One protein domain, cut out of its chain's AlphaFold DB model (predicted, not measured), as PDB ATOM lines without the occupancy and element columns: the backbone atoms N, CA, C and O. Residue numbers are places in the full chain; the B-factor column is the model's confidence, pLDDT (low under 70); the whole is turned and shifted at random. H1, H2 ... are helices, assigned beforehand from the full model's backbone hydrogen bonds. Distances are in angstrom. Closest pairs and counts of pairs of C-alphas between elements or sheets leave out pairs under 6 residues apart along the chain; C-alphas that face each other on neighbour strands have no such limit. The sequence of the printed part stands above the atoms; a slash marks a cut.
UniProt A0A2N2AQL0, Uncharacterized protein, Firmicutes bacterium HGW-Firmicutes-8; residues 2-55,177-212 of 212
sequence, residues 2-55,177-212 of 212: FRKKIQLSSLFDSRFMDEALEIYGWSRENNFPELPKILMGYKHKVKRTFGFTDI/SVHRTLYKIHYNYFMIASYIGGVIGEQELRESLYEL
ATOM      1  N   PHE A   2     189.574 157.090 161.912       33.12
ATOM      2  CA  PHE A   2     189.696 155.821 161.181       33.12
ATOM      3  C   PHE A   2     190.989 155.107 161.596       33.12
ATOM      4  O   PHE A   2     192.031 155.274 160.969       33.12
ATOM      5  N   ARG A   3     190.936 154.276 162.643       37.81
ATOM      6  CA  ARG A   3     191.927 153.199 162.814       37.81
ATOM      7  C   ARG A   3     191.586 152.093 161.810       37.81
ATOM      8  O   ARG A   3     191.044 151.058 162.187       37.81
ATOM      9  N   LYS A   4     191.822 152.329 160.514       50.81
ATOM     10  CA  LYS A   4     191.736 151.253 159.517       50.81
ATOM     11  C   LYS A   4     192.802 150.213 159.889       50.81
ATOM     12  O   LYS A   4     193.983 150.540 159.973       50.81
ATOM     13  N   LYS A   5     192.350 149.001 160.234       59.88
ATOM     14  CA  LYS A   5     193.202 147.884 160.662       59.88
ATOM     15  C   LYS A   5     194.204 147.579 159.547       59.88
ATOM     16  O   LYS A   5     193.793 147.354 158.415       59.88
ATOM     17  N   ILE A   6     195.491 147.593 159.873       62.03
ATOM     18  CA  ILE A   6     196.544 147.014 159.039       62.03
ATOM     19  C   ILE A   6     196.789 145.615 159.577       62.03
ATOM     20  O   ILE A   6     196.935 145.439 160.789       62.03
ATOM     21  N   GLN A   7     196.813 144.631 158.689       74.50
ATOM     22  CA  GLN A   7     197.060 143.247 159.051       74.50
ATOM     23  C   GLN A   7     198.185 142.736 158.161       74.50
ATOM     24  O   GLN A   7     197.993 142.535 156.973       74.50
ATOM     25  N   LEU A   8     199.381 142.610 158.738       75.12
ATOM     26  CA  LEU A   8     200.608 142.164 158.059       75.12
ATOM     27  C   LEU A   8     201.279 141.045 158.864       75.12
ATOM     28  O   LEU A   8     202.502 140.958 158.942       75.12
ATOM     29  N   SER A   9     200.474 140.272 159.594       64.12
ATOM     30  CA  SER A   9     200.950 139.371 160.645       64.12
ATOM     31  C   SER A   9     201.879 138.279 160.123       64.12
ATOM     32  O   SER A   9     202.757 137.865 160.877       64.12
ATOM     33  N   SER A  10     201.721 137.850 158.864       70.62
ATOM     34  CA  SER A  10     202.609 136.860 158.240       70.62
ATOM     35  C   SER A  10     203.566 137.443 157.199       70.62
ATOM     36  O   SER A  10     204.552 136.785 156.910       70.62
ATOM     37  N   LEU A  11     203.377 138.683 156.723       73.69
ATOM     38  CA  LEU A  11     204.236 139.294 155.687       73.69
ATOM     39  C   LEU A  11     205.738 139.299 156.043       73.69
ATOM     40  O   LEU A  11     206.593 139.295 155.164       73.69
ATOM     41  N   PHE A  12     206.072 139.326 157.335       77.62
ATOM     42  CA  PHE A  12     207.458 139.354 157.820       77.62
ATOM     43  C   PHE A  12     207.988 137.979 158.255       77.62
ATOM     44  O   PHE A  12     208.985 137.911 158.976       77.62
ATOM     45  N   ASP A  13     207.306 136.904 157.874       78.88
ATOM     46  CA  ASP A  13     207.724 135.520 158.078       78.88
ATOM     47  C   ASP A  13     208.294 134.973 156.765       78.88
ATOM     48  O   ASP A  13     207.690 135.152 155.711       78.88
ATOM     49  N   SER A  14     209.438 134.290 156.801       72.88
ATOM     50  CA  SER A  14     210.029 133.704 155.591       72.88
ATOM     51  C   SER A  14     209.119 132.670 154.927       72.88
ATOM     52  O   SER A  14     209.190 132.512 153.714       72.88
ATOM     53  N   ARG A  15     208.235 132.013 155.691       77.88
ATOM     54  CA  ARG A  15     207.235 131.065 155.166       77.88
ATOM     55  C   ARG A  15     206.195 131.732 154.273       77.88
ATOM     56  O   ARG A  15     205.589 131.068 153.445       77.88
ATOM     57  N   PHE A  16     206.002 133.043 154.415       80.00
ATOM     58  CA  PHE A  16     205.130 133.795 153.522       80.00
ATOM     59  C   PHE A  16     205.687 133.841 152.093       80.00
ATOM     60  O   PHE A  16     204.925 134.047 151.153       80.00
ATOM     61  N   MET A  17     206.997 133.623 151.902       86.19
ATOM     62  CA  MET A  17     207.597 133.600 150.564       86.19
ATOM     63  C   MET A  17     207.062 132.452 149.725       86.19
ATOM     64  O   MET A  17     206.785 132.653 148.551       86.19
ATOM     65  N   ASP A  18     206.837 131.292 150.332       85.88
ATOM     66  CA  ASP A  18     206.251 130.163 149.618       85.88
ATOM     67  C   ASP A  18     204.779 130.459 149.252       85.88
ATOM     68  O   ASP A  18     204.393 130.258 148.106       85.88
ATOM     69  N   GLU A  19     204.004 131.089 150.151       86.06
ATOM     70  CA  GLU A  19     202.642 131.588 149.850       86.06
ATOM     71  C   GLU A  19     202.650 132.602 148.691       86.06
ATOM     72  O   GLU A  19     201.768 132.597 147.838       86.06
ATOM     73  N   ALA A  20     203.659 133.471 148.618       85.88
ATOM     74  CA  ALA A  20     203.777 134.449 147.542       85.88
ATOM     75  C   ALA A  20     204.084 133.801 146.190       85.88
ATOM     76  O   ALA A  20     203.466 134.167 145.193       85.88
ATOM     77  N   LEU A  21     205.004 132.834 146.158       90.25
ATOM     78  CA  LEU A  21     205.282 132.056 144.951       90.25
ATOM     79  C   LEU A  21     204.012 131.349 144.461       90.25
ATOM     80  O   LEU A  21     203.696 131.432 143.278       90.25
ATOM     81  N   GLU A  22     203.234 130.751 145.368       89.00
ATOM     82  CA  GLU A  22     201.943 130.131 145.043       89.00
ATOM     83  C   GLU A  22     200.936 131.140 144.468       89.00
ATOM     84  O   GLU A  22     200.331 130.879 143.430       89.00
ATOM     85  N   ILE A  23     200.792 132.314 145.095       86.19
ATOM     86  CA  ILE A  23     199.899 133.392 144.636       86.19
ATOM     87  C   ILE A  23     200.240 133.841 143.209       86.19
ATOM     88  O   ILE A  23     199.334 134.122 142.421       86.19
ATOM     89  N   TYR A  24     201.528 133.924 142.873       87.25
ATOM     90  CA  TYR A  24     201.982 134.329 141.542       87.25
ATOM     91  C   TYR A  24     202.105 133.165 140.546       87.25
ATOM     92  O   TYR A  24     202.311 133.408 139.357       87.25
ATOM     93  N   GLY A  25     201.940 131.919 140.999       90.00
ATOM     94  CA  GLY A  25     202.071 130.721 140.169       90.00
ATOM     95  C   GLY A  25     203.516 130.393 139.780       90.00
ATOM     96  O   GLY A  25     203.747 129.891 138.680       90.00
ATOM     97  N   TRP A  26     204.489 130.695 140.641       93.38
ATOM     98  CA  TRP A  26     205.917 130.465 140.403       93.38
ATOM     99  C   TRP A  26     206.452 129.271 141.202       93.38
ATOM    100  O   TRP A  26     206.041 129.029 142.336       93.38
ATOM    101  N   SER A  27     207.403 128.538 140.622       91.50
ATOM    102  CA  SER A  27     208.215 127.537 141.324       91.50
ATOM    103  C   SER A  27     209.474 128.179 141.898       91.50
ATOM    104  O   SER A  27     209.957 129.186 141.398       91.50
ATOM    105  N   ARG A  28     210.024 127.606 142.969       94.69
ATOM    106  CA  ARG A  28     211.294 128.073 143.533       94.69
ATOM    107  C   ARG A  28     212.455 127.611 142.652       94.69
ATOM    108  O   ARG A  28     212.766 126.426 142.638       94.69
ATOM    109  N   GLU A  29     213.139 128.565 142.034       95.75
ATOM    110  CA  GLU A  29     214.324 128.342 141.194       95.75
ATOM    111  C   GLU A  29     215.611 128.846 141.868       95.75
ATOM    112  O   GLU A  29     216.669 128.233 141.743       95.75
ATOM    113  N   ASN A  30     215.524 129.933 142.644       94.38
ATOM    114  CA  ASN A  30     216.670 130.552 143.311       94.38
ATOM    115  C   ASN A  30     216.536 130.564 144.843       94.38
ATOM    116  O   ASN A  30     215.447 130.524 145.422       94.38
ATOM    117  N   ASN A  31     217.679 130.677 145.523       91.50
ATOM    118  CA  ASN A  31     217.756 130.882 146.969       91.50
ATOM    119  C   ASN A  31     218.111 132.336 147.291       91.50
ATOM    120  O   ASN A  31     218.915 132.953 146.600       91.50
ATOM    121  N   PHE A  32     217.547 132.863 148.382       92.06
ATOM    122  CA  PHE A  32     217.834 134.215 148.869       92.06
ATOM    123  C   PHE A  32     218.111 134.194 150.386       92.06
ATOM    124  O   PHE A  32     217.203 134.433 151.192       92.06
ATOM    125  N   PRO A  33     219.341 133.829 150.805       90.62
ATOM    126  CA  PRO A  33     219.691 133.595 152.211       90.62
ATOM    127  C   PRO A  33     219.471 134.799 153.136       90.62
ATOM    128  O   PRO A  33     219.206 134.637 154.327       90.62
ATOM    129  N   GLU A  34     219.548 136.018 152.606       90.88
ATOM    130  CA  GLU A  34     219.391 137.268 153.350       90.88
ATOM    131  C   GLU A  34     217.932 137.568 153.727       90.88
ATOM    132  O   GLU A  34     217.687 138.469 154.539       90.88
ATOM    133  N   LEU A  35     216.962 136.815 153.187       90.12
ATOM    134  CA  LEU A  35     215.530 137.065 153.369       90.12
ATOM    135  C   LEU A  35     215.136 137.270 154.843       90.12
ATOM    136  O   LEU A  35     214.518 138.297 155.138       90.12
ATOM    137  N   PRO A  36     215.512 136.399 155.806       90.00
ATOM    138  CA  PRO A  36     215.098 136.575 157.200       90.00
ATOM    139  C   PRO A  36     215.599 137.894 157.805       90.00
ATOM    140  O   PRO A  36     214.878 138.563 158.549       90.00
ATOM    141  N   LYS A  37     216.823 138.309 157.448       90.56
ATOM    142  CA  LYS A  37     217.420 139.567 157.912       90.56
ATOM    143  C   LYS A  37     216.686 140.774 157.324       90.56
ATOM    144  O   LYS A  37     216.390 141.718 158.060       90.56
ATOM    145  N   ILE A  38     216.360 140.734 156.031       91.00
ATOM    146  CA  ILE A  38     215.607 141.799 155.353       91.00
ATOM    147  C   ILE A  38     214.199 141.934 155.944       91.00
ATOM    148  O   ILE A  38     213.813 143.033 156.349       91.00
ATOM    149  N   LEU A  39     213.460 140.827 156.084       89.69
ATOM    150  CA  LEU A  39     212.103 140.827 156.646       89.69
ATOM    151  C   LEU A  39     212.080 141.348 158.087       89.69
ATOM    152  O   LEU A  39     211.204 142.137 158.459       89.69
ATOM    153  N   MET A  40     213.080 140.981 158.893       88.25
ATOM    154  CA  MET A  40     213.244 141.542 160.229       88.25
ATOM    155  C   MET A  40     213.468 143.060 160.172       88.25
ATOM    156  O   MET A  40     212.845 143.795 160.942       88.25
ATOM    157  N   GLY A  41     214.303 143.552 159.255       90.75
ATOM    158  CA  GLY A  41     214.487 144.987 159.022       90.75
ATOM    159  C   GLY A  41     213.177 145.697 158.672       90.75
ATOM    160  O   GLY A  41     212.848 146.726 159.269       90.75
ATOM    161  N   TYR A  42     212.379 145.113 157.778       91.19
ATOM    162  CA  TYR A  42     211.091 145.666 157.345       91.19
ATOM    163  C   TYR A  42     210.097 145.754 158.507       91.19
ATOM    164  O   TYR A  42     209.493 146.806 158.732       91.19
ATOM    165  N   LYS A  43     210.008 144.698 159.326       87.94
ATOM    166  CA  LYS A  43     209.176 144.665 160.537       87.94
ATOM    167  C   LYS A  43     209.511 145.804 161.505       87.94
ATOM    168  O   LYS A  43     208.606 146.414 162.078       87.94
ATOM    169  N   HIS A  44     210.797 146.106 161.697       87.62
ATOM    170  CA  HIS A  44     211.226 147.216 162.554       87.62
ATOM    171  C   HIS A  44     210.872 148.581 161.954       87.62
ATOM    172  O   HIS A  44     210.394 149.449 162.687       87.62
ATOM    173  N   LYS A  45     211.064 148.770 160.641       87.81
ATOM    174  CA  LYS A  45     210.737 150.032 159.958       87.81
ATOM    175  C   LYS A  45     209.246 150.340 160.044       87.81
ATOM    176  O   LYS A  45     208.888 151.412 160.520       87.81
ATOM    177  N   VAL A  46     208.387 149.366 159.741       85.12
ATOM    178  CA  VAL A  46     206.927 149.521 159.851       85.12
ATOM    179  C   VAL A  46     206.506 149.930 161.263       85.12
ATOM    180  O   VAL A  46     205.759 150.893 161.421       85.12
ATOM    181  N   LYS A  47     207.036 149.269 162.305       82.12
ATOM    182  CA  LYS A  47     206.754 149.637 163.706       82.12
ATOM    183  C   LYS A  47     207.129 151.086 164.031       82.12
ATOM    184  O   LYS A  47     206.403 151.730 164.780       82.12
ATOM    185  N   ARG A  48     208.235 151.596 163.479       81.38
ATOM    186  CA  ARG A  48     208.681 152.983 163.694       81.38
ATOM    187  C   ARG A  48     207.790 153.993 162.973       81.38
ATOM    188  O   ARG A  48     207.466 155.024 163.551       81.38
ATOM    189  N   THR A  49     207.351 153.700 161.748       76.62
ATOM    190  CA  THR A  49     206.550 154.646 160.951       76.62
ATOM    191  C   THR A  49     205.145 154.872 161.522       76.62
ATOM    192  O   THR A  49     204.563 155.935 161.332       76.62
ATOM    193  N   PHE A  50     204.614 153.927 162.307       69.56
ATOM    194  CA  PHE A  50     203.348 154.108 163.029       69.56
ATOM    195  C   PHE A  50     203.373 155.185 164.124       69.56
ATOM    196  O   PHE A  50     202.305 155.589 164.582       69.56
ATOM    197  N   GLY A  51     204.556 155.656 164.535       56.50
ATOM    198  CA  GLY A  51     204.710 156.712 165.536       56.50
ATOM    199  C   GLY A  51     204.480 158.135 165.015       56.50
ATOM    200  O   GLY A  51     204.395 159.053 165.823       56.50
ATOM    201  N   PHE A  52     204.364 158.332 163.695       56.75
ATOM    202  CA  PHE A  52     204.270 159.663 163.092       56.75
ATOM    203  C   PHE A  52     202.837 160.007 162.654       56.75
ATOM    204  O   PHE A  52     202.160 159.265 161.927       56.75
ATOM    205  N   THR A  53     202.359 161.164 163.110       53.31
ATOM    206  CA  THR A  53     201.134 161.803 162.623       53.31
ATOM    207  C   THR A  53     201.486 162.679 161.430       53.31
ATOM    208  O   THR A  53     201.939 163.808 161.599       53.31
ATOM    209  N   ASP A  54     201.292 162.156 160.224       55.75
ATOM    210  CA  ASP A  54     201.368 162.977 159.018       55.75
ATOM    211  C   ASP A  54     200.163 163.933 158.964       55.75
ATOM    212  O   ASP A  54     199.054 163.587 159.389       55.75
ATOM    213  N   ILE A  55     200.391 165.142 158.451       51.66
ATOM    214  CA  ILE A  55     199.373 166.185 158.305       51.66
ATOM    215  C   ILE A  55     198.394 165.743 157.213       51.66
ATOM    216  O   ILE A  55     198.739 165.666 156.038       51.66
ATOM    217  N   SER A 177     203.763 158.720 155.369       88.44
ATOM    218  CA  SER A 177     205.054 158.024 155.374       88.44
ATOM    219  C   SER A 177     204.866 156.512 155.488       88.44
ATOM    220  O   SER A 177     205.481 155.758 154.740       88.44
ATOM    221  N   VAL A 178     203.927 156.065 156.331       88.12
ATOM    222  CA  VAL A 178     203.618 154.637 156.481       88.12
ATOM    223  C   VAL A 178     203.073 154.019 155.196       88.12
ATOM    224  O   VAL A 178     203.416 152.884 154.897       88.12
ATOM    225  N   HIS A 179     202.288 154.750 154.395       91.38
ATOM    226  CA  HIS A 179     201.793 154.233 153.116       91.38
ATOM    227  C   HIS A 179     202.949 154.022 152.130       91.38
ATOM    228  O   HIS A 179     203.054 152.950 151.540       91.38
ATOM    229  N   ARG A 180     203.867 154.996 152.041       93.00
ATOM    230  CA  ARG A 180     205.079 154.903 151.210       93.00
ATOM    231  C   ARG A 180     205.956 153.726 151.634       93.00
ATOM    232  O   ARG A 180     206.362 152.926 150.798       93.00
ATOM    233  N   THR A 181     206.203 153.577 152.936       92.88
ATOM    234  CA  THR A 181     206.982 152.457 153.484       92.88
ATOM    235  C   THR A 181     206.329 151.108 153.181       92.88
ATOM    236  O   THR A 181     207.020 150.173 152.785       92.88
ATOM    237  N   LEU A 182     205.007 150.994 153.340       93.00
ATOM    238  CA  LEU A 182     204.277 149.754 153.067       93.00
ATOM    239  C   LEU A 182     204.285 149.387 151.583       93.00
ATOM    240  O   LEU A 182     204.502 148.219 151.266       93.00
ATOM    241  N   TYR A 183     204.117 150.368 150.691       95.06
ATOM    242  CA  TYR A 183     204.271 150.157 149.252       95.06
ATOM    243  C   TYR A 183     205.658 149.609 148.925       95.06
ATOM    244  O   TYR A 183     205.769 148.544 148.327       95.06
ATOM    245  N   LYS A 184     206.716 150.299 149.367       95.62
ATOM    246  CA  LYS A 184     208.102 149.913 149.076       95.62
ATOM    247  C   LYS A 184     208.430 148.514 149.597       95.62
ATOM    248  O   LYS A 184     209.072 147.736 148.905       95.62
ATOM    249  N   ILE A 185     207.950 148.166 150.793       93.75
ATOM    250  CA  ILE A 185     208.087 146.808 151.339       93.75
ATOM    251  C   ILE A 185     207.377 145.791 150.448       93.75
ATOM    252  O   ILE A 185     207.965 144.763 150.134       93.75
ATOM    253  N   HIS A 186     206.135 146.065 150.044       93.44
ATOM    254  CA  HIS A 186     205.373 145.160 149.188       93.44
ATOM    255  C   HIS A 186     206.032 144.995 147.809       93.44
ATOM    256  O   HIS A 186     206.105 143.885 147.295       93.44
ATOM    257  N   TYR A 187     206.576 146.076 147.252       95.31
ATOM    258  CA  TYR A 187     207.330 146.061 146.004       95.31
ATOM    259  C   TYR A 187     208.609 145.235 146.110       95.31
ATOM    260  O   TYR A 187     208.814 144.313 145.330       95.31
ATOM    261  N   ASN A 188     209.435 145.496 147.122       94.88
ATOM    262  CA  ASN A 188     210.653 144.723 147.350       94.88
ATOM    263  C   ASN A 188     210.347 143.244 147.556       94.88
ATOM    264  O   ASN A 188     211.072 142.381 147.074       94.88
ATOM    265  N   TYR A 189     209.257 142.954 148.262       91.88
ATOM    266  CA  TYR A 189     208.789 141.600 148.471       91.88
ATOM    267  C   TYR A 189     208.415 140.910 147.153       91.88
ATOM    268  O   TYR A 189     208.871 139.797 146.909       91.88
ATOM    269  N   PHE A 190     207.662 141.593 146.287       93.69
ATOM    270  CA  PHE A 190     207.367 141.135 144.928       93.69
ATOM    271  C   PHE A 190     208.650 140.874 144.130       93.69
ATOM    272  O   PHE A 190     208.801 139.786 143.594       93.69
ATOM    273  N   MET A 191     209.620 141.796 144.130       95.88
ATOM    274  CA  MET A 191     210.880 141.607 143.396       95.88
ATOM    275  C   MET A 191     211.703 140.425 143.923       95.88
ATOM    276  O   MET A 191     212.233 139.641 143.138       95.88
ATOM    277  N   ILE A 192     211.787 140.249 145.245       95.06
ATOM    278  CA  ILE A 192     212.477 139.095 145.839       95.06
ATOM    279  C   ILE A 192     211.758 137.792 145.466       95.06
ATOM    280  O   ILE A 192     212.426 136.819 145.120       95.06
ATOM    281  N   ALA A 193     210.421 137.770 145.500       93.81
ATOM    282  CA  ALA A 193     209.637 136.619 145.058       93.81
ATOM    283  C   ALA A 193     209.880 136.315 143.571       93.81
ATOM    284  O   ALA A 193     210.101 135.159 143.234       93.81
ATOM    285  N   SER A 194     209.933 137.335 142.709       95.25
ATOM    286  CA  SER A 194     210.243 137.193 141.280       95.25
ATOM    287  C   SER A 194     211.627 136.588 141.053       95.25
ATOM    288  O   SER A 194     211.781 135.699 140.221       95.25
ATOM    289  N   TYR A 195     212.637 137.020 141.814       96.94
ATOM    290  CA  TYR A 195     213.981 136.445 141.735       96.94
ATOM    291  C   TYR A 195     213.997 134.990 142.207       96.94
ATOM    292  O   TYR A 195     214.498 134.120 141.499       96.94
ATOM    293  N   ILE A 196     213.417 134.703 143.377       95.62
ATOM    294  CA  ILE A 196     213.294 133.332 143.899       95.62
ATOM    295  C   ILE A 196     212.541 132.444 142.901       95.62
ATOM    296  O   ILE A 196     212.915 131.288 142.722       95.62
ATOM    297  N   GLY A 197     211.532 133.000 142.232       95.94
ATOM    298  CA  GLY A 197     210.730 132.362 141.195       95.94
ATOM    299  C   GLY A 197     211.419 132.200 139.835       95.94
ATOM    300  O   GLY A 197     210.812 131.666 138.915       95.94
ATOM    301  N   GLY A 198     212.647 132.702 139.670       95.94
ATOM    302  CA  GLY A 198     213.387 132.647 138.405       95.94
ATOM    303  C   GLY A 198     212.872 133.589 137.308       95.94
ATOM    304  O   GLY A 198     213.300 133.475 136.164       95.94
ATOM    305  N   VAL A 199     211.972 134.523 137.635       96.00
ATOM    306  CA  VAL A 199     211.379 135.479 136.681       96.00
ATOM    307  C   VAL A 199     212.359 136.589 136.309       96.00
ATOM    308  O   VAL A 199     212.356 137.053 135.171       96.00
ATOM    309  N   ILE A 200     213.194 137.005 137.262       97.12
ATOM    310  CA  ILE A 200     214.207 138.052 137.083       97.12
ATOM    311  C   ILE A 200     215.583 137.572 137.547       97.12
ATOM    312  O   ILE A 200     215.698 136.679 138.391       97.12
ATOM    313  N   GLY A 201     216.634 138.200 137.020       97.38
ATOM    314  CA  GLY A 201     218.017 137.947 137.426       97.38
ATOM    315  C   GLY A 201     218.423 138.675 138.713       97.38
ATOM    316  O   GLY A 201     217.760 139.602 139.176       97.38
ATOM    317  N   GLU A 202     219.567 138.288 139.284       96.00
ATOM    318  CA  GLU A 202     220.094 138.901 140.512       96.00
ATOM    319  C   GLU A 202     220.435 140.392 140.335       96.00
ATOM    320  O   GLU A 202     220.203 141.198 141.237       96.00
ATOM    321  N   GLN A 203     220.978 140.772 139.174       96.50
ATOM    322  CA  GLN A 203     221.308 142.167 138.880       96.50
ATOM    323  C   GLN A 203     220.048 143.043 138.876       96.50
ATOM    324  O   GLN A 203     220.002 144.052 139.574       96.50
ATOM    325  N   GLU A 204     219.006 142.609 138.163       96.88
ATOM    326  CA  GLU A 204     217.722 143.309 138.102       96.88
ATOM    327  C   GLU A 204     217.078 143.423 139.488       96.88
ATOM    328  O   GLU A 204     216.588 144.492 139.854       96.88
ATOM    329  N   LEU A 205     217.143 142.360 140.302       96.50
ATOM    330  CA  LEU A 205     216.716 142.425 141.697       96.50
ATOM    331  C   LEU A 205     217.451 143.548 142.441       96.50
ATOM    332  O   LEU A 205     216.803 144.393 143.051       96.50
ATOM    333  N   ARG A 206     218.789 143.572 142.397       94.38
ATOM    334  CA  ARG A 206     219.610 144.548 143.135       94.38
ATOM    335  C   ARG A 206     219.302 145.993 142.742       94.38
ATOM    336  O   ARG A 206     219.269 146.848 143.620       94.38
ATOM    337  N   GLU A 207     219.060 146.243 141.460       95.06
ATOM    338  CA  GLU A 207     218.746 147.573 140.923       95.06
ATOM    339  C   GLU A 207     217.307 148.015 141.237       95.06
ATOM    340  O   GLU A 207     217.030 149.210 141.316       95.06
ATOM    341  N   SER A 208     216.397 147.065 141.473       94.06
ATOM    342  CA  SER A 208     214.966 147.341 141.660       94.06
ATOM    343  C   SER A 208     214.536 147.538 143.115       94.06
ATOM    344  O   SER A 208     213.423 148.001 143.367       94.06
ATOM    345  N   LEU A 209     215.352 147.142 144.095       95.12
ATOM    346  CA  LEU A 209     214.956 147.225 145.502       95.12
ATOM    347  C   LEU A 209     214.933 148.673 145.999       95.12
ATOM    348  O   LEU A 209     215.940 149.376 146.006       95.12
ATOM    349  N   TYR A 210     213.795 149.082 146.552       95.38
ATOM    350  CA  TYR A 210     213.675 150.345 147.256       95.38
ATOM    351  C   TYR A 210     214.461 150.355 148.561       95.38
ATOM    352  O   TYR A 210     214.309 149.479 149.422       95.38
ATOM    353  N   GLU A 211     215.161 151.461 148.782       91.19
ATOM    354  CA  GLU A 211     215.615 151.842 150.109       91.19
ATOM    355  C   GLU A 211     214.428 152.283 150.985       91.19
ATOM    356  O   GLU A 211     213.519 153.016 150.553       91.19
ATOM    357  N   LEU A 212     214.437 151.809 152.235       85.00
ATOM    358  CA  LEU A 212     213.384 152.035 153.233       85.00
ATOM    359  C   LEU A 212     213.821 152.949 154.373       85.00
ATOM    360  O   LEU A 212     215.003 152.861 154.772       85.00
TER     361      LEU A 212
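AT A GLANCE: This is residues 2 to 55 and 177 to 212 of the 212 residues of an uncharacterized protein of Firmicutes bacterium HGW-Firmicutes-8 (UniProt A0A2N2AQL0). One long helix, H3, runs through the middle of an elongated body, with H2 packed nearly antiparallel along its first part and the short H4 folded back along its later part on a different side. A short helix, H1, is set crosswise near the later part of H3, and residues 2 to 7 stick out as a free tail. The printed part has 90 residues with four named helices, H1, H2, H3 and H4 along the chain, and no named strand; its class is all helix. It is compact, with a radius of gyration of the C-alphas of 13.9 A, and spans 43 by 24 by 20 A.

IN THESE COORDINATES: Residues 2 to 15 hold no named element. H1 is residues 16 to 24, 12.4 A long, from C-alpha 16 at (205.130, 133.795, 153.522). H2 is residues 35 to 49, 21.1 A long. H3, the longest, is residues 177 to 196, 28.4 A, from C-alpha 177 at (205.054, 158.024, 155.374). H4 is residues 202 to 208, 9.9 A, with C-alpha 208 at (214.966, 147.341, 141.660).

HOW THE PARTS SIT: H3 is the hub, touching the three other helices. With residue 193 alone it only just touches H1, with 3 pairs of C-alphas within 8 A; the closest C-alphas are those of Leu 21 and Ala 193, 6.3 A apart, and the lines are about perpendicular at 76 degrees. With residues 177 to 185 alone H3 touches H2, at a shallow tilt of 10 degrees, opposite ways; the closest C-alphas are those of Thr 49 and Val 178, 5.3 A apart. H3 and H4 form a helical hairpin at a shallow tilt of 17 degrees, opposite ways, which H3 makes with residues 188 to 195 alone; the closest C-alphas are those of Met 191 and Leu 205, 6.1 A apart. H1 and H2, H1 and H4, and H2 and H4 are apart. In H1, H2, H3 and H4 every O i to N i+4 pair is within hydrogen-bond range.

THE WHOLE: The C-alphas of Glu 29 and Ile 55 are the two farthest apart, at 44.1 A. Residues 56 to 176 are not printed, and C-alphas 55 and 177 are 10.4 A apart across the cut. Of the links that are printed whole, H3 to H4 is tight and H1 to H2 is short. Mean pLDDT of the printed part is 85.1, with residues 2 to 6, residue 9 and residues 50 to 55 under 70.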